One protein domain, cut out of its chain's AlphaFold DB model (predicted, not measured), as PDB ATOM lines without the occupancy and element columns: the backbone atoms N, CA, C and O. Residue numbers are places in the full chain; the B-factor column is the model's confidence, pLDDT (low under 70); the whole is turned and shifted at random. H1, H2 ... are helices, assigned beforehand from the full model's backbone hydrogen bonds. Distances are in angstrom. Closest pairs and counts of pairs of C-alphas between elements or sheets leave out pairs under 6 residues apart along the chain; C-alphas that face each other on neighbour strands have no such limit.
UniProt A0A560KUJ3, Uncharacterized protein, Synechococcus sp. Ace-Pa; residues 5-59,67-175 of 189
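Overview. This is residues 5 to 59 and 67 to 175 of the 189 residues of an uncharacterized protein of Synechococcus sp. Ace-Pa (UniProt A0A560KUJ3). Three helices, H3, H6 and H7, cross one another in a close cluster at one end of the domain; H1 packs on H3 and joins this cluster to H5, with the short H2 across H5 and H4 at the far end beyond H5. Long loops link H5 to H6 and H6 to H7. The printed part has 164 residues with seven named helices, H1 to H7 in chain order, and no named strand: all helix. It is compact, with a radius of gyration of the C-alphas of 14.8 A and spans of 41 by 34 by 34 A.

Along the chain. H1, residues 5 to 15, begins at C-alpha 5 (147.908, 84.194, 124.844). H2 is residues 17 to 22, H3 32 to 46 (20.6 A), H4 72 to 87 (23.9 A), H5 95 to 106 (16.5 A) and H6 133 to 141. H7, residues 158 to 173 (22.3 A), ends at C-alpha 173 (146.559, 98.749, 132.720).

Arrangement. The hub H3 touches H7 at a steep tilt of 51 degrees, closest at the C-alphas of Gly 40 and Ala 165, 4.2 A. It touches H6 at Gly 37 and Ala 137, C-alphas 3.9 A apart, and H1 at Phe 14 and Ala 35, 6.1 A. H6 and H7 form a hairpin. H5 touches H1 with residues 95 to 99 alone and H2 with residues 99 to 104 alone, closest at the C-alphas of Ala 22 and Ala 103, 5.4 A. H4 is close to H5 but not clearly touching: the closest C-alphas, Tyr 78 and Tyr 101, are 8.0 A apart. Every O i to N i+4 pair is within hydrogen-bond range but in H4, 9 of 12.

Size, cuts and confidence. The C-alphas of Glu 114 and Ala 174, 46.8 A apart, are the farthest. Residues 60 to 66 are not printed; C-alphas 59 and 67 are 14.8 A apart. Residues 59, 112 to 117 and 119 to 121 have pLDDT under 70.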
ATOM      1  N   SER A   5     148.798  85.278 124.419       95.56
ATOM      2  CA  SER A   5     147.908  84.194 124.844       95.56
ATOM      3  C   SER A   5     148.435  83.448 126.071       95.56
ATOM      4  O   SER A   5     147.696  83.301 127.039       95.56
ATOM      5  N   ASN A   6     149.711  83.055 126.105       97.00
ATOM      6  CA  ASN A   6     150.263  82.350 127.270       97.00
ATOM      7  C   ASN A   6     150.274  83.226 128.530       97.00
ATOM      8  O   ASN A   6     149.919  82.755 129.606       97.00
ATOM      9  N   LEU A   7     150.613  84.514 128.400       97.56
ATOM     10  CA  LEU A   7     150.547  85.455 129.525       97.56
ATOM     11  C   LEU A   7     149.110  85.582 130.052       97.56
ATOM     12  O   LEU A   7     148.898  85.564 131.263       97.56
ATOM     13  N   GLN A   8     148.121  85.632 129.154       97.50
ATOM     14  CA  GLN A   8     146.705  85.648 129.521       97.50
ATOM     15  C   GLN A   8     146.266  84.349 130.211       97.50
ATOM     16  O   GLN A   8     145.475  84.409 131.153       97.50
ATOM     17  N   HIS A   9     146.758  83.190 129.767       96.75
ATOM     18  CA  HIS A   9     146.479  81.896 130.401       96.75
ATOM     19  C   HIS A   9     146.948  81.885 131.860       96.75
ATOM     20  O   HIS A   9     146.126  81.698 132.757       96.75
ATOM     21  N   TRP A  10     148.214  82.233 132.103       98.06
ATOM     22  CA  TRP A  10     148.777  82.281 133.453       98.06
ATOM     23  C   TRP A  10     148.111  83.331 134.344       98.06
ATOM     24  O   TRP A  10     147.795  83.036 135.497       98.06
ATOM     25  N   LEU A  11     147.826  84.529 133.816       98.06
ATOM     26  CA  LEU A  11     147.076  85.549 134.556       98.06
ATOM     27  C   LEU A  11     145.695  85.019 134.970       98.06
ATOM     28  O   LEU A  11     145.286  85.151 136.122       98.06
ATOM     29  N   SER A  12     145.002  84.350 134.046       97.00
ATOM     30  CA  SER A  12     143.693  83.744 134.310       97.00
ATOM     31  C   SER A  12     143.752  82.634 135.341       97.00
ATOM     32  O   SER A  12     142.875  82.539 136.200       97.00
ATOM     33  N   PHE A  13     144.781  81.800 135.277       97.62
ATOM     34  CA  PHE A  13     144.987  80.729 136.231       97.62
ATOM     35  C   PHE A  13     145.195  81.271 137.651       97.62
ATOM     36  O   PHE A  13     144.480  80.855 138.565       97.62
ATOM     37  N   PHE A  14     146.111  82.230 137.826       97.62
ATOM     38  CA  PHE A  14     146.459  82.776 139.139       97.62
ATOM     39  C   PHE A  14     145.349  83.620 139.775       97.62
ATOM     40  O   PHE A  14     145.159  83.541 140.988       97.62
ATOM     41  N   CYS A  15     144.613  84.406 138.987       97.19
ATOM     42  CA  CYS A  15     143.613  85.346 139.511       97.19
ATOM     43  C   CYS A  15     142.211  84.745 139.702       97.19
ATOM     44  O   CYS A  15     141.294  85.454 140.111       97.19
ATOM     45  N   THR A  16     142.001  83.457 139.414       95.75
ATOM     46  CA  THR A  16     140.683  82.808 139.544       95.75
ATOM     47  C   THR A  16     140.731  81.586 140.452       95.75
ATOM     48  O   THR A  16     141.800  81.066 140.771       95.75
ATOM     49  N   GLY A  17     139.563  81.043 140.814       95.12
ATOM     50  CA  GLY A  17     139.459  79.774 141.546       95.12
ATOM     51  C   GLY A  17     140.107  78.545 140.874       95.12
ATOM     52  O   GLY A  17     140.109  77.464 141.474       95.12
ATOM     53  N   ASN A  18     140.665  78.667 139.663       96.06
ATOM     54  CA  ASN A  18     141.424  77.599 139.008       96.06
ATOM     55  C   ASN A  18     142.670  77.206 139.811       96.06
ATOM     56  O   ASN A  18     142.839  76.016 140.091       96.06
ATOM     57  N   VAL A  19     143.485  78.174 140.256       96.25
ATOM     58  CA  VAL A  19     144.685  77.875 141.058       96.25
ATOM     59  C   VAL A  19     144.322  77.214 142.388       96.25
ATOM     60  O   VAL A  19     144.963  76.247 142.802       96.25
ATOM     61  N   THR A  20     143.230  77.643 143.023       95.75
ATOM     62  CA  THR A  20     142.733  77.041 144.268       95.75
ATOM     63  C   THR A  20     142.287  75.605 144.067       95.75
ATOM     64  O   THR A  20     142.621  74.731 144.865       95.75
ATOM     65  N   ARG A  21     141.565  75.323 142.981       96.25
ATOM     66  CA  ARG A  21     141.115  73.963 142.672       96.25
ATOM     67  C   ARG A  21     142.291  73.040 142.357       96.25
ATOM     68  O   ARG A  21     142.333  71.927 142.873       96.25
ATOM     69  N   ALA A  22     143.235  73.506 141.539       95.12
ATOM     70  CA  ALA A  22     144.409  72.732 141.143       95.12
ATOM     71  C   ALA A  22     145.355  72.455 142.326       95.12
ATOM     72  O   ALA A  22     145.969  71.393 142.381       95.12
ATOM     73  N   SER A  23     145.420  73.373 143.297       93.50
ATOM     74  CA  SER A  23     146.251  73.255 144.506       93.50
ATOM     75  C   SER A  23     145.528  72.623 145.700       93.50
ATOM     76  O   SER A  23     146.023  72.689 146.822       93.50
ATOM     77  N   LEU A  24     144.339  72.040 145.500       92.62
ATOM     78  CA  LEU A  24     143.520  71.455 146.574       92.62
ATOM     79  C   LEU A  24     143.234  72.425 147.740       92.62
ATOM     80  O   LEU A  24     143.052  72.004 148.881       92.62
ATOM     81  N   GLY A  25     143.171  73.724 147.449       91.88
ATOM     82  CA  GLY A  25     142.925  74.782 148.424       91.88
ATOM     83  C   GLY A  25     144.176  75.410 149.039       91.88
ATOM     84  O   GLY A  25     144.022  76.366 149.794       91.88
ATOM     85  N   ALA A  26     145.384  74.930 148.720       90.56
ATOM     86  CA  ALA A  26     146.624  75.475 149.279       90.56
ATOM     87  C   ALA A  26     146.932  76.899 148.777       90.56
ATOM     88  O   ALA A  26     147.490  77.712 149.505       90.56
ATOM     89  N   ILE A  27     146.529  77.233 147.546       94.00
ATOM     90  CA  ILE A  27     146.745  78.560 146.961       94.00
ATOM     91  C   ILE A  27     145.396  79.258 146.767       94.00
ATOM     92  O   ILE A  27     144.608  78.900 145.891       94.00
ATOM     93  N   ALA A  28     145.125  80.293 147.562       95.31
ATOM     94  CA  ALA A  28     144.036  81.229 147.275       95.31
ATOM     95  C   ALA A  28     144.368  82.076 146.028       95.31
ATOM     96  O   ALA A  28     145.559  82.349 145.825       95.31
ATOM     97  N   PRO A  29     143.372  82.537 145.241       96.31
ATOM     98  CA  PRO A  29     143.623  83.354 144.055       96.31
ATOM     99  C   PRO A  29     144.470  84.584 144.389       96.31
ATOM    100  O   PRO A  29     144.356  85.144 145.484       96.31
ATOM    101  N   LEU A  30     145.346  84.958 143.464       96.38
ATOM    102  CA  LEU A  30     146.214  86.123 143.588       96.38
ATOM    103  C   LEU A  30     145.466  87.390 143.171       96.38
ATOM    104  O   LEU A  30     144.600  87.341 142.290       96.38
ATOM    105  N   THR A  31     145.837  88.535 143.747       96.75
ATOM    106  CA  THR A  31     145.492  89.820 143.123       96.75
ATOM    107  C   THR A  31     146.219  89.967 141.785       96.75
ATOM    108  O   THR A  31     147.149  89.221 141.465       96.75
ATOM    109  N   GLU A  32     145.795  90.926 140.973       96.88
ATOM    110  CA  GLU A  32     146.408  91.181 139.669       96.88
ATOM    111  C   GLU A  32     147.868  91.634 139.815       96.88
ATOM    112  O   GLU A  32     148.730  91.196 139.056       96.88
ATOM    113  N   GLU A  33     148.168  92.446 140.832       97.94
ATOM    114  CA  GLU A  33     149.525  92.887 141.165       97.94
ATOM    115  C   GLU A  33     150.397  91.712 141.619       97.94
ATOM    116  O   GLU A  33     151.541  91.563 141.175       97.94
ATOM    117  N   GLU A  34     149.848  90.839 142.468       98.25
ATOM    118  CA  GLU A  34     150.517  89.621 142.920       98.25
ATOM    119  C   GLU A  34     150.832  88.688 141.743       98.25
ATOM    120  O   GLU A  34     151.963  88.198 141.630       98.25
ATOM    121  N   ALA A  35     149.860  88.479 140.850       98.12
ATOM    122  CA  ALA A  35     150.008  87.660 139.652       98.12
ATOM    123  C   ALA A  35     151.010  88.267 138.661       98.12
ATOM    124  O   ALA A  35     151.858  87.541 138.141       98.12
ATOM    125  N   ALA A  36     150.986  89.588 138.445       98.50
ATOM    126  CA  ALA A  36     151.980  90.285 137.630       98.50
ATOM    127  C   ALA A  36     153.397  90.090 138.191       98.50
ATOM    128  O   ALA A  36     154.323  89.748 137.449       98.50
ATOM    129  N   GLY A  37     153.552  90.206 139.515       98.44
ATOM    130  CA  GLY A  37     154.791  89.890 140.223       98.44
ATOM    131  C   GLY A  37     155.274  88.457 139.983       98.44
ATOM    132  O   GLY A  37     156.462  88.221 139.735       98.44
ATOM    133  N   PHE A  38     154.356  87.492 140.051       98.38
ATOM    134  CA  PHE A  38     154.672  86.072 139.905       98.38
ATOM    135  C   PHE A  38     155.059  85.721 138.461       98.38
ATOM    136  O   PHE A  38     156.094  85.094 138.225       98.38
ATOM    137  N   ILE A  39     154.288  86.201 137.483       98.56
ATOM    138  CA  ILE A  39     154.558  86.025 136.049       98.56
ATOM    139  C   ILE A  39     155.889  86.686 135.664       98.56
ATOM    140  O   ILE A  39     156.676  86.097 134.922       98.56
ATOM    141  N   GLY A  40     156.200  87.864 136.218       98.19
ATOM    142  CA  GLY A  40     157.500  88.513 136.028       98.19
ATOM    143  C   GLY A  40     158.673  87.628 136.469       98.19
ATOM    144  O   GLY A  40     159.699  87.557 135.790       98.19
ATOM    145  N   CYS A  41     158.506  86.876 137.561       98.00
ATOM    146  CA  CYS A  41     159.490  85.886 137.992       98.00
ATOM    147  C   CYS A  41     159.593  84.710 137.011       98.00
ATOM    148  O   CYS A  41     160.706  84.353 136.626       98.00
ATOM    149  N   MET A  42     158.465  84.164 136.549       97.75
ATOM    150  CA  MET A  42     158.444  83.078 135.559       97.75
ATOM    151  C   MET A  42     159.135  83.456 134.244       97.75
ATOM    152  O   MET A  42     159.838  82.641 133.648       97.75
ATOM    153  N   ILE A  43     158.980  84.696 133.782       97.38
ATOM    154  CA  ILE A  43     159.664  85.185 132.576       97.38
ATOM    155  C   ILE A  43     161.184  85.151 132.757       97.38
ATOM    156  O   ILE A  43     161.920  84.807 131.831       97.38
ATOM    157  N   VAL A  44     161.674  85.490 133.951       95.81
ATOM    158  CA  VAL A  44     163.106  85.420 134.257       95.81
ATOM    159  C   VAL A  44     163.583  83.973 134.344       95.81
ATOM    160  O   VAL A  44     164.636  83.676 133.784       95.81
ATOM    161  N   GLU A  45     162.802  83.091 134.972       94.06
ATOM    162  CA  GLU A  45     163.094  81.655 135.059       94.06
ATOM    163  C   GLU A  45     163.156  80.977 133.687       94.06
ATOM    164  O   GLU A  45     164.043  80.171 133.407       94.06
ATOM    165  N   THR A  46     162.211  81.300 132.809       93.75
ATOM    166  CA  THR A  46     162.106  80.680 131.483       93.75
ATOM    167  C   THR A  46     163.003  81.341 130.446       93.75
ATOM    168  O   THR A  46     163.381  80.724 129.453       93.75
ATOM    169  N   GLY A  47     163.329  82.619 130.642       92.94
ATOM    170  CA  GLY A  47     163.916  83.452 129.601       92.94
ATOM    171  C   GLY A  47     162.967  83.718 128.426       92.94
ATOM    172  O   GLY A  47     163.433  84.224 127.404       92.94
ATOM    173  N   SER A  48     161.671  83.398 128.553       93.81
ATOM    174  CA  SER A  48     160.643  83.566 127.520       93.81
ATOM    175  C   SER A  48     159.726  84.742 127.884       93.81
ATOM    176  O   SER A  48     158.852  84.582 128.735       93.81
ATOM    177  N   PRO A  49     159.870  85.929 127.257       94.75
ATOM    178  CA  PRO A  49     159.067  87.115 127.594       94.75
ATOM    179  C   PRO A  49     157.553  86.946 127.413       94.75
ATOM    180  O   PRO A  49     156.769  87.688 128.003       94.75
ATOM    181  N   ASP A  50     157.162  85.994 126.571       94.94
ATOM    182  CA  ASP A  50     155.789  85.632 126.225       94.94
ATOM    183  C   ASP A  50     155.379  84.256 126.768       94.94
ATOM    184  O   ASP A  50     154.323  83.760 126.396       94.94
ATOM    185  N   LEU A  51     156.223  83.612 127.586       95.81
ATOM    186  CA  LEU A  51     155.997  82.266 128.125       95.81
ATOM    187  C   LEU A  51     155.671  81.182 127.070       95.81
ATOM    188  O   LEU A  51     155.031  80.184 127.381       95.81
ATOM    189  N   SER A  52     156.128  81.343 125.823       94.94
ATOM    190  CA  SER A  52     155.975  80.328 124.763       94.94
ATOM    191  C   SER A  52     156.838  79.074 124.968       94.94
ATOM    192  O   SER A  52     156.573  78.026 124.371       94.94
ATOM    193  N   ASN A  53     157.855  79.163 125.825       94.00
ATOM    194  CA  ASN A  53     158.733  78.058 126.185       94.00
ATOM    195  C   ASN A  53     158.774  77.884 127.710       94.00
ATOM    196  O   ASN A  53     159.421  78.660 128.413       94.00
ATOM    197  N   LEU A  54     158.070  76.868 128.206       94.81
ATOM    198  CA  LEU A  54     157.880  76.570 129.624       94.81
ATOM    199  C   LEU A  54     158.667  75.341 130.084       94.81
ATOM    200  O   LEU A  54     159.197  75.355 131.187       94.81
ATOM    201  N   ASP A  55     158.809  74.293 129.263       92.69
ATOM    202  CA  ASP A  55     159.648  73.116 129.576       92.69
ATOM    203  C   ASP A  55     161.137  73.385 129.275       92.69
ATOM    204  O   ASP A  55     161.830  72.638 128.579       92.69
ATOM    205  N   VAL A  56     161.634  74.506 129.788       90.62
ATOM    206  CA  VAL A  56     163.025  74.942 129.650       90.62
ATOM    207  C   VAL A  56     163.946  74.137 130.556       90.62
ATOM    208  O   VAL A  56     163.560  73.774 131.658       90.62
ATOM    209  N   ILE A  57     165.179  73.886 130.117       86.38
ATOM    210  CA  ILE A  57     166.249  73.307 130.938       86.38
ATOM    211  C   ILE A  57     167.353  74.356 131.058       86.38
ATOM    212  O   ILE A  57     167.849  74.844 130.039       86.38
ATOM    213  N   GLU A  58     167.757  74.692 132.281       77.56
ATOM    214  CA  GLU A  58     168.913  75.564 132.495       77.56
ATOM    215  C   GLU A  58     170.212  74.870 132.022       77.56
ATOM    216  O   GLU A  58     170.371  73.651 132.103       77.56
ATOM    217  N   ALA A  59     171.172  75.613 131.472       58.66
ATOM    218  CA  ALA A  59     172.420  75.013 131.001       58.66
ATOM    219  C   ALA A  59     173.363  74.691 132.180       58.66
ATOM    220  O   ALA A  59     173.873  75.603 132.824       58.66
ATOM    221  N   ALA A  67     158.526  75.739 134.083       94.56
ATOM    222  CA  ALA A  67     158.104  77.137 134.212       94.56
ATOM    223  C   ALA A  67     158.610  77.810 135.502       94.56
ATOM    224  O   ALA A  67     158.795  79.024 135.549       94.56
ATOM    225  N   MET A  68     158.854  76.998 136.533       94.50
ATOM    226  CA  MET A  68     159.294  77.430 137.858       94.50
ATOM    227  C   MET A  68     160.764  77.104 138.156       94.50
ATOM    228  O   MET A  68     161.187  77.265 139.299       94.50
ATOM    229  N   GLN A  69     161.517  76.595 137.169       92.75
ATOM    230  CA  GLN A  69     162.894  76.102 137.331       92.75
ATOM    231  C   GLN A  69     163.038  75.165 138.542       92.75
ATOM    232  O   GLN A  69     163.804  75.405 139.476       92.75
ATOM    233  N   TYR A  70     162.293  74.057 138.528       90.81
ATOM    234  CA  TYR A  70     162.360  73.020 139.553       90.81
ATOM    235  C   TYR A  70     163.792  72.478 139.656       90.81
ATOM    236  O   TYR A  70     164.302  71.842 138.733       90.81
ATOM    237  N   THR A  71     164.445  72.746 140.785       88.50
ATOM    238  CA  THR A  71     165.841  72.392 141.087       88.50
ATOM    239  C   THR A  71     165.930  71.485 142.317       88.50
ATOM    240  O   THR A  71     164.979  71.340 143.088       88.50
ATOM    241  N   GLY A  72     167.089  70.850 142.521       85.75
ATOM    242  CA  GLY A  72     167.349  70.044 143.718       85.75
ATOM    243  C   GLY A  72     166.331  68.914 143.897       85.75
ATOM    244  O   GLY A  72     166.095  68.142 142.972       85.75
ATOM    245  N   LEU A  73     165.709  68.824 145.075       85.44
ATOM    246  CA  LEU A  73     164.704  67.794 145.379       85.44
ATOM    247  C   LEU A  73     163.416  67.937 144.556       85.44
ATOM    248  O   LEU A  73     162.711  66.952 144.365       85.44
ATOM    249  N   ARG A  74     163.131  69.136 144.032       88.00
ATOM    250  CA  ARG A  74     161.939  69.421 143.215       88.00
ATOM    251  C   ARG A  74     162.072  68.860 141.797       88.00
ATOM    252  O   ARG A  74     161.075  68.643 141.115       88.00
ATOM    253  N   ARG A  75     163.310  68.623 141.347       89.44
ATOM    254  CA  ARG A  75     163.626  68.240 139.967       89.44
ATOM    255  C   ARG A  75     163.248  66.788 139.621       89.44
ATOM    256  O   ARG A  75     162.601  66.611 138.592       89.44
ATOM    257  N   PRO A  76     163.599  65.753 140.414       89.75
ATOM    258  CA  PRO A  76     163.250  64.374 140.069       89.75
ATOM    259  C   PRO A  76     161.740  64.109 139.933       89.75
ATOM    260  O   PRO A  76     161.361  63.470 138.952       89.75
ATOM    261  N   PRO A  77     160.862  64.610 140.829       91.25
ATOM    262  CA  PRO A  77     159.415  64.461 140.658       91.25
ATOM    263  C   PRO A  77     158.897  65.141 139.388       91.25
ATOM    264  O   PRO A  77     158.072  64.565 138.681       91.25
ATOM    265  N   TYR A  78     159.448  66.311 139.042       93.62
ATOM    266  CA  TYR A  78     159.092  67.011 137.810       93.62
ATOM    267  C   TYR A  78     159.466  66.201 136.570       93.62
ATOM    268  O   TYR A  78     158.634  66.002 135.685       93.62
ATOM    269  N   ASP A  79     160.702  65.693 136.509       93.81
ATOM    270  CA  ASP A  79     161.152  64.873 135.382       93.81
ATOM    271  C   ASP A  79     160.309  63.592 135.245       93.81
ATOM    272  O   ASP A  79     159.929  63.241 134.129       93.81
ATOM    273  N   ALA A  80     159.941  62.941 136.355       93.75
ATOM    274  CA  ALA A  80     159.086  61.752 136.336       93.75
ATOM    275  C   ALA A  80     157.662  62.057 135.832       93.75
ATOM    276  O   ALA A  80     157.160  61.372 134.938       93.75
ATOM    277  N   ALA A  81     157.022  63.110 136.356       95.19
ATOM    278  CA  ALA A  81     155.693  63.532 135.910       95.19
ATOM    279  C   ALA A  81     155.695  63.920 134.425       95.19
ATOM    280  O   ALA A  81     154.768  63.606 133.678       95.19
ATOM    281  N   ARG A  82     156.773  64.566 133.979       96.38
ATOM    282  CA  ARG A  82     156.977  64.930 132.585       96.38
ATOM    283  C   ARG A  82     157.137  63.711 131.674       96.38
ATOM    284  O   ARG A  82     156.552  63.677 130.594       96.38
ATOM    285  N   GLU A  83     157.957  62.737 132.060       96.81
ATOM    286  CA  GLU A  83     158.132  61.495 131.293       96.81
ATOM    287  C   GLU A  83     156.806  60.747 131.146       96.81
ATOM    288  O   GLU A  83     156.481  60.279 130.051       96.81
ATOM    289  N   GLN A  84     156.006  60.717 132.213       96.62
ATOM    290  CA  GLN A  84     154.662  60.161 132.162       96.62
ATOM    291  C   GLN A  84     153.754  60.938 131.199       96.62
ATOM    292  O   GLN A  84     153.155  60.319 130.318       96.62
ATOM    293  N   ALA A  85     153.713  62.270 131.284       96.88
ATOM    294  CA  ALA A  85     152.924  63.105 130.378       96.88
ATOM    295  C   ALA A  85     153.269  62.846 128.901       96.88
ATOM    296  O   ALA A  85     152.380  62.616 128.081       96.88
ATOM    297  N   LEU A  86     154.562  62.766 128.573       97.38
ATOM    298  CA  LEU A  86     155.013  62.421 127.223       97.38
ATOM    299  C   LEU A  86     154.568  61.020 126.790       97.38
ATOM    300  O   LEU A  86     154.197  60.829 125.632       97.38
ATOM    301  N   SER A  87     154.590  60.043 127.701       97.75
ATOM    302  CA  SER A  87     154.120  58.681 127.417       97.75
ATOM    303  C   SER A  87     152.611  58.618 127.132       97.75
ATOM    304  O   SER A  87     152.158  57.751 126.387       97.75
ATOM    305  N   GLU A  88     151.854  59.575 127.672       97.31
ATOM    306  CA  GLU A  88     150.408  59.732 127.495       97.31
ATOM    307  C   GLU A  88     150.051  60.653 126.312       97.31
ATOM    308  O   GLU A  88     148.876  60.829 125.993       97.31
ATOM    309  N   GLY A  89     151.053  61.211 125.619       97.44
ATOM    310  CA  GLY A  89     150.858  62.130 124.494       97.44
ATOM    311  C   GLY A  89     150.455  63.551 124.905       97.44
ATOM    312  O   GLY A  89     149.943  64.299 124.074       97.44
ATOM    313  N   ILE A  90     150.678  63.918 126.166       97.50
ATOM    314  CA  ILE A  90     150.443  65.256 126.716       97.50
ATOM    315  C   ILE A  90     151.715  66.089 126.536       97.50
ATOM    316  O   ILE A  90     152.817  65.597 126.773       97.50
ATOM    317  N   ASP A  91     151.568  67.350 126.120       97.31
ATOM    318  CA  ASP A  91     152.685  68.283 125.944       97.31
ATOM    319  C   ASP A  91     153.061  68.962 127.276       97.31
ATOM    320  O   ASP A  91     152.299  69.810 127.760       97.31
ATOM    321  N   PRO A  92     154.241  68.671 127.859       96.44
ATOM    322  CA  PRO A  92     154.686  69.326 129.082       96.44
ATOM    323  C   PRO A  92     155.045  70.801 128.889       96.44
ATOM    324  O   PRO A  92     155.214  71.512 129.870       96.44
ATOM    325  N   ASN A  93     155.180  71.290 127.652       96.88
ATOM    326  CA  ASN A  93     155.382  72.712 127.381       96.88
ATOM    327  C   ASN A  93     154.066  73.516 127.379       96.88
ATOM    328  O   ASN A  93     154.101  74.739 127.280       96.88
ATOM    329  N   SER A  94     152.907  72.857 127.479       97.44
ATOM    330  CA  SER A  94     151.609  73.539 127.500       97.44
ATOM    331  C   SER A  94     151.354  74.278 128.821       97.44
ATOM    332  O   SER A  94     151.777  73.820 129.886       97.44
ATOM    333  N   ASN A  95     150.619  75.399 128.759       97.38
ATOM    334  CA  ASN A  95     150.205  76.142 129.958       97.38
ATOM    335  C   ASN A  95     149.440  75.235 130.925       97.38
ATOM    336  O   ASN A  95     149.828  75.126 132.078       97.38
ATOM    337  N   GLU A  96     148.421  74.520 130.434       97.19
ATOM    338  CA  GLU A  96     147.561  73.664 131.261       97.19
ATOM    339  C   GLU A  96     148.369  72.650 132.079       97.19
ATOM    340  O   GLU A  96     148.164  72.510 133.286       97.19
ATOM    341  N   TRP A  97     149.331  71.965 131.452       98.00
ATOM    342  CA  TRP A  97     150.139  70.978 132.160       98.00
ATOM    343  C   TRP A  97     151.048  71.626 133.216       98.00
ATOM    344  O   TRP A  97     151.135  71.133 134.341       98.00
ATOM    345  N   GLN A  98     151.697  72.747 132.880       98.06
ATOM    346  CA  GLN A  98     152.600  73.453 133.798       98.06
ATOM    347  C   GLN A  98     151.848  74.096 134.970       98.06
ATOM    348  O   GLN A  98     152.318  74.020 136.104       98.06
ATOM    349  N   GLU A  99     150.679  74.689 134.719       98.12
ATOM    350  CA  GLU A  99     149.779  75.269 135.725       98.12
ATOM    351  C   GLU A  99     149.334  74.209 136.740       98.12
ATOM    352  O   GLU A  99     149.451  74.402 137.955       98.12
ATOM    353  N   ILE A 100     148.879  73.052 136.240       96.62
ATOM    354  CA  ILE A 100     148.464  71.929 137.082       96.62
ATOM    355  C   ILE A 100     149.652  71.405 137.886       96.62
ATOM    356  O   ILE A 100     149.533  71.258 139.103       96.62
ATOM    357  N   TYR A 101     150.795  71.143 137.245       96.56
ATOM    358  CA  TYR A 101     151.960  70.617 137.955       96.56
ATOM    359  C   TYR A 101     152.427  71.584 139.051       96.56
ATOM    360  O   TYR A 101     152.652  71.152 140.181       96.56
ATOM    361  N   PHE A 102     152.520  72.885 138.755       95.62
ATOM    362  CA  PHE A 102     152.856  73.921 139.734       95.62
ATOM    363  C   PHE A 102     151.955  73.854 140.971       95.62
ATOM    364  O   PHE A 102     152.445  73.795 142.100       95.62
ATOM    365  N   ALA A 103     150.640  73.823 140.764       94.81
ATOM    366  CA  ALA A 103     149.696  73.831 141.868       94.81
ATOM    367  C   ALA A 103     149.736  72.529 142.680       94.81
ATOM    368  O   ALA A 103     149.634  72.567 143.906       94.81
ATOM    369  N   GLN A 104     149.936  71.387 142.017       92.75
ATOM    370  CA  GLN A 104     150.093  70.091 142.676       92.75
ATOM    371  C   GLN A 104     151.407  69.984 143.460       92.75
ATOM    372  O   GLN A 104     151.429  69.388 144.537       92.75
ATOM    373  N   GLU A 105     152.493  70.558 142.936       92.25
ATOM    374  CA  GLU A 105     153.785  70.631 143.621       92.25
ATOM    375  C   GLU A 105     153.673  71.453 144.899       92.25
ATOM    376  O   GLU A 105     154.102  70.986 145.952       92.25
ATOM    377  N   TYR A 106     153.013  72.612 144.842       91.19
ATOM    378  CA  TYR A 106     152.781  73.407 146.044       91.19
ATOM    379  C   TYR A 106     151.863  72.707 147.056       91.19
ATOM    380  O   TYR A 106     152.118  72.756 148.257       91.19
ATOM    381  N   ALA A 107     150.832  72.001 146.581       90.06
ATOM    382  CA  ALA A 107     149.933  71.206 147.422       90.06
ATOM    383  C   ALA A 107     150.601  69.964 148.048       90.06
ATOM    384  O   ALA A 107     149.961  69.235 148.809       90.06
ATOM    385  N   GLY A 108     151.862  69.693 147.701       88.25
ATOM    386  CA  GLY A 108     152.645  68.587 148.233       88.25
ATOM    387  C   GLY A 108     152.293  67.214 147.663       88.25
ATOM    388  O   GLY A 108     152.668  66.188 148.226       88.25
ATOM    389  N   LEU A 109     151.590  67.155 146.528       88.62
ATOM    390  CA  LEU A 109     151.222  65.880 145.895       88.62
ATOM    391  C   LEU A 109     152.426  65.114 145.338       88.62
ATOM    392  O   LEU A 109     152.346  63.901 145.144       88.62
ATOM    393  N   HIS A 110     153.533  65.819 145.108       86.44
ATOM    394  CA  HIS A 110     154.784  65.265 144.592       86.44
ATOM    395  C   HIS A 110     155.848  65.088 145.683       86.44
ATOM    396  O   HIS A 110     156.976  64.695 145.380       86.44
ATOM    397  N   ASP A 111     155.504  65.368 146.943       81.31
ATOM    398  CA  ASP A 111     156.449  65.349 148.054       81.31
ATOM    399  C   ASP A 111     156.900  63.928 148.418       81.31
ATOM    400  O   ASP A 111     156.078  63.008 148.507       81.31
ATOM    401  N   PRO A 112     158.201  63.709 148.684       69.12
ATOM    402  CA  PRO A 112     158.655  62.453 149.252       69.12
ATOM    403  C   PRO A 112     158.107  62.268 150.675       69.12
ATOM    404  O   PRO A 112     157.867  63.221 151.413       69.12
ATOM    405  N   ALA A 113     158.002  61.013 151.117       65.44
ATOM    406  CA  ALA A 113     157.507  60.665 152.455       65.44
ATOM    407  C   ALA A 113     158.305  61.296 153.622       65.44
ATOM    408  O   ALA A 113     157.836  61.296 154.758       65.44
ATOM    409  N   GLU A 114     159.510  61.811 153.356       56.66
ATOM    410  CA  GLU A 114     160.446  62.360 154.343       56.66
ATOM    411  C   GLU A 114     160.432  63.901 154.431       56.66
ATOM    412  O   GLU A 114     161.157  64.464 155.251       56.66
ATOM    413  N   GLY A 115     159.616  64.608 153.635       55.78
ATOM    414  CA  GLY A 115     159.496  66.069 153.720       55.78
ATOM    415  C   GLY A 115     158.895  66.717 152.471       55.78
ATOM    416  O   GLY A 115     158.889  66.119 151.404       55.78
ATOM    417  N   SER A 116     158.418  67.960 152.608       58.91
ATOM    418  CA  SER A 116     157.748  68.707 151.524       58.91
ATOM    419  C   SER A 116     158.742  69.511 150.694       58.91
ATOM    420  O   SER A 116     159.667  70.123 151.233       58.91
ATOM    421  N   LEU A 117     158.546  69.482 149.378       66.56
ATOM    422  CA  LEU A 117     159.404  70.067 148.355       66.56
ATOM    423  C   LEU A 117     159.346  71.595 148.337       66.56
ATOM    424  O   LEU A 117     160.323  72.229 147.932       66.56
ATOM    425  N   ILE A 118     158.246  72.191 148.810       70.12
ATOM    426  CA  ILE A 118     158.120  73.648 148.924       70.12
ATOM    427  C   ILE A 118     157.091  74.124 149.965       70.12
ATOM    428  O   ILE A 118     157.251  75.222 150.500       70.12
ATOM    429  N   GLY A 119     156.095  73.304 150.323       55.81
ATOM    430  CA  GLY A 119     154.951  73.692 151.161       55.81
ATOM    431  C   GLY A 119     155.284  74.107 152.603       55.81
ATOM    432  O   GLY A 119     154.477  74.762 153.249       55.81
ATOM    433  N   TRP A 120     156.491  73.826 153.113       53.78
ATOM    434  CA  TRP A 120     156.908  74.239 154.471       53.78
ATOM    435  C   TRP A 120     157.040  75.753 154.658       53.78
ATOM    436  O   TRP A 120     157.144  76.219 155.789       53.78
ATOM    437  N   CYS A 121     157.102  76.518 153.570       66.94
ATOM    438  CA  CYS A 121     157.319  77.960 153.642       66.94
ATOM    439  C   CYS A 121     156.056  78.792 153.823       66.94
ATOM    440  O   CYS A 121     156.192  79.983 154.079       66.94
ATOM    441  N   CYS A 122     154.875  78.195 153.626       83.19
ATOM    442  CA  CYS A 122     153.591  78.890 153.672       83.19
ATOM    443  C   CYS A 122     153.555  80.198 152.843       83.19
ATOM    444  O   CYS A 122     152.836  81.131 153.184       83.19
ATOM    445  N   VAL A 123     154.350  80.315 151.767       89.75
ATOM    446  CA  VAL A 123     154.540  81.583 151.031       89.75
ATOM    447  C   VAL A 123     153.268  82.054 150.326       89.75
ATOM    448  O   VAL A 123     153.092  83.242 150.084       89.75
ATOM    449  N   PHE A 124     152.356  81.146 149.979       93.00
ATOM    450  CA  PHE A 124     151.058  81.542 149.435       93.00
ATOM    451  C   PHE A 124     150.021  81.824 150.524       93.00
ATOM    452  O   PHE A 124     149.032  82.491 150.235       93.00
ATOM    453  N   GLU A 125     150.232  81.363 151.750       91.06
ATOM    454  CA  GLU A 125     149.355  81.573 152.896       91.06
ATOM    455  C   GLU A 125     149.715  82.858 153.663       91.06
ATOM    456  O   GLU A 125     148.821  83.575 154.111       91.06
ATOM    457  N   ASP A 126     151.005  83.195 153.742       90.69
ATOM    458  CA  ASP A 126     151.562  84.319 154.511       90.69
ATOM    459  C   ASP A 126     151.808  85.576 153.652       90.69
ATOM    460  O   ASP A 126     152.677  86.406 153.948       90.69
ATOM    461  N   ARG A 127     151.054  85.726 152.558       91.50
ATOM    462  CA  ARG A 127     151.196  86.847 151.619       91.50
ATOM    463  C   ARG A 127     150.872  88.183 152.297       91.50
ATOM    464  O   ARG A 127     149.780  88.334 152.854       91.50
ATOM    465  N   PRO A 128     151.764  89.188 152.231       92.81
ATOM    466  CA  PRO A 128     151.436  90.538 152.668       92.81
ATOM    467  C   PRO A 128     150.310  91.134 151.815       92.81
ATOM    468  O   PRO A 128     150.331  91.041 150.593       92.81
ATOM    469  N   ALA A 129     149.352  91.810 152.447       91.31
ATOM    470  CA  ALA A 129     148.295  92.503 151.717       91.31
ATOM    471  C   ALA A 129     148.810  93.797 151.058       91.31
ATOM    472  O   ALA A 129     149.579  94.543 151.666       91.31
ATOM    473  N   GLY A 130     148.299  94.107 149.862       92.50
ATOM    474  CA  GLY A 130     148.503  95.402 149.200       92.50
ATOM    475  C   GLY A 130     149.901  95.609 148.614       92.50
ATOM    476  O   GLY A 130     150.388  96.739 148.601       92.50
ATOM    477  N   LEU A 131     150.557  94.534 148.173       95.62
ATOM    478  CA  LEU A 131     151.812  94.626 147.432       95.62
ATOM    479  C   LEU A 131     151.565  95.224 146.044       95.62
ATOM    480  O   LEU A 131     150.648  94.808 145.342       95.62
ATOM    481  N   ASP A 132     152.417  96.163 145.638       97.81
ATOM    482  CA  ASP A 132     152.522  96.540 144.229       97.81
ATOM    483  C   ASP A 132     153.239  95.429 143.422       97.81
ATOM    484  O   ASP A 132     153.853  94.534 144.020       97.81
ATOM    485  N   PRO A 133     153.198  95.451 142.075       98.31
ATOM    486  CA  PRO A 133     153.773  94.380 141.255       98.31
ATOM    487  C   PRO A 133     155.269  94.131 141.500       98.31
ATOM    488  O   PRO A 133     155.727  92.985 141.491       98.31
ATOM    489  N   ALA A 134     156.053  95.183 141.750       98.25
ATOM    490  CA  ALA A 134     157.484  95.055 142.014       98.25
ATOM    491  C   ALA A 134     157.747  94.447 143.404       98.25
ATOM    492  O   ALA A 134     158.601  93.566 143.554       98.25
ATOM    493  N   ALA A 135     156.995  94.869 144.418       97.75
ATOM    494  CA  ALA A 135     157.058  94.313 145.763       97.75
ATOM    495  C   ALA A 135     156.595  92.847 145.784       97.75
ATOM    496  O   ALA A 135     157.242  92.013 146.421       97.75
ATOM    497  N   ALA A 136     155.552  92.509 145.020       98.25
ATOM    498  CA  ALA A 136     155.117  91.134 144.802       98.25
ATOM    499  C   ALA A 136     156.224  90.294 144.153       98.25
ATOM    500  O   ALA A 136     156.582  89.241 144.677       98.25
ATOM    501  N   ALA A 137     156.852  90.780 143.077       98.19
ATOM    502  CA  ALA A 137     157.980  90.087 142.452       98.19
ATOM    503  C   ALA A 137     159.125  89.830 143.442       98.19
ATOM    504  O   ALA A 137     159.684  88.732 143.476       98.19
ATOM    505  N   ALA A 138     159.466  90.815 144.279       97.00
ATOM    506  CA  ALA A 138     160.488  90.654 145.310       97.00
ATOM    507  C   ALA A 138     160.108  89.576 146.341       97.00
ATOM    508  O   ALA A 138     160.947  88.734 146.671       97.00
ATOM    509  N   TYR A 139     158.848  89.565 146.788       96.12
ATOM    510  CA  TYR A 139     158.310  88.565 147.710       96.12
ATOM    511  C   TYR A 139     158.377  87.146 147.124       96.12
ATOM    512  O   TYR A 139     158.907  86.238 147.764       96.12
ATOM    513  N   TRP A 140     157.938  86.960 145.873       96.19
ATOM    514  CA  TRP A 140     158.006  85.658 145.197       96.19
ATOM    515  C   TRP A 140     159.427  85.172 144.980       96.19
ATOM    516  O   TRP A 140     159.697  83.974 145.097       96.19
ATOM    517  N   THR A 141     160.329  86.100 144.660       95.50
ATOM    518  CA  THR A 141     161.740  85.799 144.424       95.50
ATOM    519  C   THR A 141     162.377  85.215 145.678       95.50
ATOM    520  O   THR A 141     162.910  84.106 145.624       95.50
ATOM    521  N   GLY A 142     162.319  85.953 146.793       91.69
ATOM    522  CA  GLY A 142     163.012  85.605 148.032       91.69
ATOM    523  C   GLY A 142     164.483  85.228 147.813       91.69
ATOM    524  O   GLY A 142     165.174  85.863 147.010       91.69
ATOM    525  N   SER A 143     164.990  84.214 148.523       87.94
ATOM    526  CA  SER A 143     166.368  83.735 148.333       87.94
ATOM    527  C   SER A 143     166.590  82.311 148.848       87.94
ATOM    528  O   SER A 143     165.967  81.883 149.820       87.94
ATOM    529  N   ALA A 144     167.534  81.588 148.237       85.06
ATOM    530  CA  ALA A 144     167.983  80.293 148.756       85.06
ATOM    531  C   ALA A 144     168.630  80.397 150.151       85.06
ATOM    532  O   ALA A 144     168.556  79.451 150.929       85.06
ATOM    533  N   GLU A 145     169.267  81.532 150.463       85.00
ATOM    534  CA  GLU A 145     169.963  81.759 151.735       85.00
ATOM    535  C   GLU A 145     168.988  81.924 152.908       85.00
ATOM    536  O   GLU A 145     169.179  81.302 153.951       85.00
ATOM    537  N   SER A 146     167.929  82.724 152.733       84.00
ATOM    538  CA  SER A 146     166.895  82.919 153.759       84.00
ATOM    539  C   SER A 146     165.835  81.817 153.766       84.00
ATOM    540  O   SER A 146     165.129  81.656 154.759       84.00
ATOM    541  N   GLY A 147     165.719  81.044 152.682       83.44
ATOM    542  CA  GLY A 147     164.660  80.046 152.519       83.44
ATOM    543  C   GLY A 147     163.273  80.661 152.295       83.44
ATOM    544  O   GLY A 147     162.272  79.957 152.412       83.44
ATOM    545  N   GLU A 148     163.208  81.955 151.976       87.81
ATOM    546  CA  GLU A 148     161.971  82.710 151.748       87.81
ATOM    547  C   GLU A 148     161.633  82.806 150.259       87.81
ATOM    548  O   GLU A 148     162.508  82.682 149.404       87.81
ATOM    549  N   GLY A 149     160.371  83.093 149.939       91.06
ATOM    550  CA  GLY A 149     159.882  83.175 148.560       91.06
ATOM    551  C   GLY A 149     159.570  81.804 147.966       91.06
ATOM    552  O   GLY A 149     159.858  80.769 148.566       91.06
ATOM    553  N   TYR A 150     158.961  81.780 146.784       93.31
ATOM    554  CA  TYR A 150     158.692  80.538 146.055       93.31
ATOM    555  C   TYR A 150     159.888  80.134 145.182       93.31
ATOM    556  O   TYR A 150     160.308  78.982 145.194       93.31
ATOM    557  N   PHE A 151     160.480  81.083 144.451       92.31
ATOM    558  CA  PHE A 151     161.534  80.766 143.480       92.31
ATOM    559  C   PHE A 151     162.881  80.451 144.142       92.31
ATOM    560  O   PHE A 151     163.574  79.537 143.699       92.31
ATOM    561  N   ARG A 152     163.248  81.168 145.218       89.56
ATOM    562  CA  ARG A 152     164.476  80.941 146.013       89.56
ATOM    563  C   ARG A 152     165.736  80.734 145.167       89.56
ATOM    564  O   ARG A 152     166.477  79.772 145.389       89.56
ATOM    565  N   PRO A 153     166.026  81.607 144.197       89.12
ATOM    566  CA  PRO A 153     167.224  81.434 143.399       89.12
ATOM    567  C   PRO A 153     168.473  81.675 144.263       89.12
ATOM    568  O   PRO A 153     168.447  82.422 145.247       89.12
ATOM    569  N   GLY A 154     169.601  81.090 143.857       88.31
ATOM    570  CA  GLY A 154     170.903  81.426 144.446       88.31
ATOM    571  C   GLY A 154     171.337  82.862 144.124       88.31
ATOM    572  O   GLY A 154     171.998  83.505 144.931       88.31
ATOM    573  N   THR A 155     170.938  83.385 142.959       89.12
ATOM    574  CA  THR A 155     171.070  84.804 142.596       89.12
ATOM    575  C   THR A 155     169.677  85.389 142.331       89.12
ATOM    576  O   THR A 155     169.044  84.999 141.352       89.12
ATOM    577  N   PRO A 156     169.184  86.330 143.158       87.88
ATOM    578  CA  PRO A 156     167.817  86.854 143.063       87.88
ATOM    579  C   PRO A 156     167.430  87.464 141.714       87.88
ATOM    580  O   PRO A 156     166.296  87.305 141.270       87.88
ATOM    581  N   HIS A 157     168.353  88.168 141.051       91.88
ATOM    582  CA  HIS A 157     168.048  88.982 139.866       91.88
ATOM    583  C   HIS A 157     166.841  89.924 140.080       91.88
ATOM    584  O   HIS A 157     166.047  90.142 139.164       91.88
ATOM    585  N   SER A 158     166.709  90.483 141.290       92.56
ATOM    586  CA  SER A 158     165.517  91.212 141.742       92.56
ATOM    587  C   SER A 158     165.123  92.360 140.816       92.56
ATOM    588  O   SER A 158     163.954  92.466 140.467       92.56
ATOM    589  N   GLU A 159     166.080  93.165 140.343       96.12
ATOM    590  CA  GLU A 159     165.797  94.275 139.419       96.12
ATOM    591  C   GLU A 159     165.135  93.794 138.122       96.12
ATOM    592  O   GLU A 159     164.174  94.394 137.650       96.12
ATOM    593  N   ARG A 160     165.608  92.673 137.563       96.81
ATOM    594  CA  ARG A 160     165.055  92.108 136.327       96.81
ATOM    595  C   ARG A 160     163.639  91.580 136.546       96.81
ATOM    596  O   ARG A 160     162.773  91.824 135.716       96.81
ATOM    597  N   ARG A 161     163.398  90.886 137.661       98.19
ATOM    598  CA  ARG A 161     162.069  90.345 138.002       98.19
ATOM    599  C   ARG A 161     161.060  91.456 138.277       98.19
ATOM    600  O   ARG A 161     159.940  91.384 137.789       98.19
ATOM    601  N   GLN A 162     161.474  92.501 138.992       98.50
ATOM    602  CA  GLN A 162     160.652  93.688 139.239       98.50
ATOM    603  C   GLN A 162     160.324  94.428 137.937       98.50
ATOM    604  O   GLN A 162     159.180  94.820 137.734       98.50
ATOM    605  N   ALA A 163     161.295  94.574 137.030       98.50
ATOM    606  CA  ALA A 163     161.059  95.192 135.728       98.50
ATOM    607  C   ALA A 163     160.059  94.394 134.874       98.50
ATOM    608  O   ALA A 163     159.161  94.984 134.280       98.50
ATOM    609  N   GLU A 164     160.172  93.061 134.839       98.50
ATOM    610  CA  GLU A 164     159.196  92.219 134.136       98.50
ATOM    611  C   GLU A 164     157.812  92.273 134.793       98.50
ATOM    612  O   GLU A 164     156.814  92.341 134.085       98.50
ATOM    613  N   ALA A 165     157.732  92.319 136.123       98.62
ATOM    614  CA  ALA A 165     156.460  92.469 136.824       98.62
ATOM    615  C   ALA A 165     155.753  93.786 136.482       98.62
ATOM    616  O   ALA A 165     154.566  93.780 136.164       98.62
ATOM    617  N   MET A 166     156.493  94.900 136.469       98.62
ATOM    618  CA  MET A 166     155.957  96.190 136.029       98.62
ATOM    619  C   MET A 166     155.530  96.153 134.559       98.62
ATOM    620  O   MET A 166     154.479  96.676 134.220       98.62
ATOM    621  N   ARG A 167     156.278  95.464 133.687       98.31
ATOM    622  CA  ARG A 167     155.879  95.293 132.284       98.31
ATOM    623  C   ARG A 167     154.562  94.523 132.143       98.31
ATOM    624  O   ARG A 167     153.758  94.861 131.279       98.31
ATOM    625  N   ILE A 168     154.347  93.474 132.939       98.31
ATOM    626  CA  ILE A 168     153.073  92.740 132.939       98.31
ATOM    627  C   ILE A 168     151.945  93.624 133.463       98.31
ATOM    628  O   ILE A 168     150.868  93.633 132.872       98.31
ATOM    629  N   TRP A 169     152.206  94.407 134.507       98.31
ATOM    630  CA  TRP A 169     151.246  95.375 135.022       98.31
ATOM    631  C   TRP A 169     150.842  96.420 133.976       98.31
ATOM    632  O   TRP A 169     149.654  96.625 133.753       98.31
ATOM    633  N   ASP A 170     151.805  96.989 133.247       98.25
ATOM    634  CA  ASP A 170     151.535  97.955 132.176       98.25
ATOM    635  C   ASP A 170     150.621  97.362 131.083       98.25
ATOM    636  O   ASP A 170     149.768  98.061 130.538       98.25
ATOM    637  N   LEU A 171     150.765  96.066 130.766       97.62
ATOM    638  CA  LEU A 171     149.883  95.373 129.816       97.62
ATOM    639  C   LEU A 171     148.456  95.208 130.361       97.62
ATOM    640  O   LEU A 171     147.500  95.282 129.586       97.62
ATOM    641  N   ILE A 172     148.303  94.987 131.669       97.00
ATOM    642  CA  ILE A 172     146.994  94.928 132.334       97.00
ATOM    643  C   ILE A 172     146.343  96.318 132.316       97.00
ATOM    644  O   ILE A 172     145.203  96.454 131.868       97.00
ATOM    645  N   GLU A 173     147.071  97.369 132.707       96.88
ATOM    646  CA  GLU A 173     146.559  98.749 132.720       96.88
ATOM    647  C   GLU A 173     146.199  99.266 131.320       96.88
ATOM    648  O   GLU A 173     145.231 100.015 131.156       96.88
ATOM    649  N   ALA A 174     146.944  98.844 130.295       96.06
ATOM    650  CA  ALA A 174     146.643  99.152 128.900       96.06
ATOM    651  C   ALA A 174     145.428  98.378 128.349       96.06
ATOM    652  O   ALA A 174     144.902  98.744 127.294       96.06
ATOM    653  N   GLY A 175     144.969  97.332 129.046       95.06
ATOM    654  CA  GLY A 175     143.899  96.437 128.598       95.06
ATOM    655  C   GLY A 175     144.334  95.412 127.546       95.06
ATOM    656  O   GLY A 175     143.475  94.799 126.909       95.06
TER     657      GLY A 175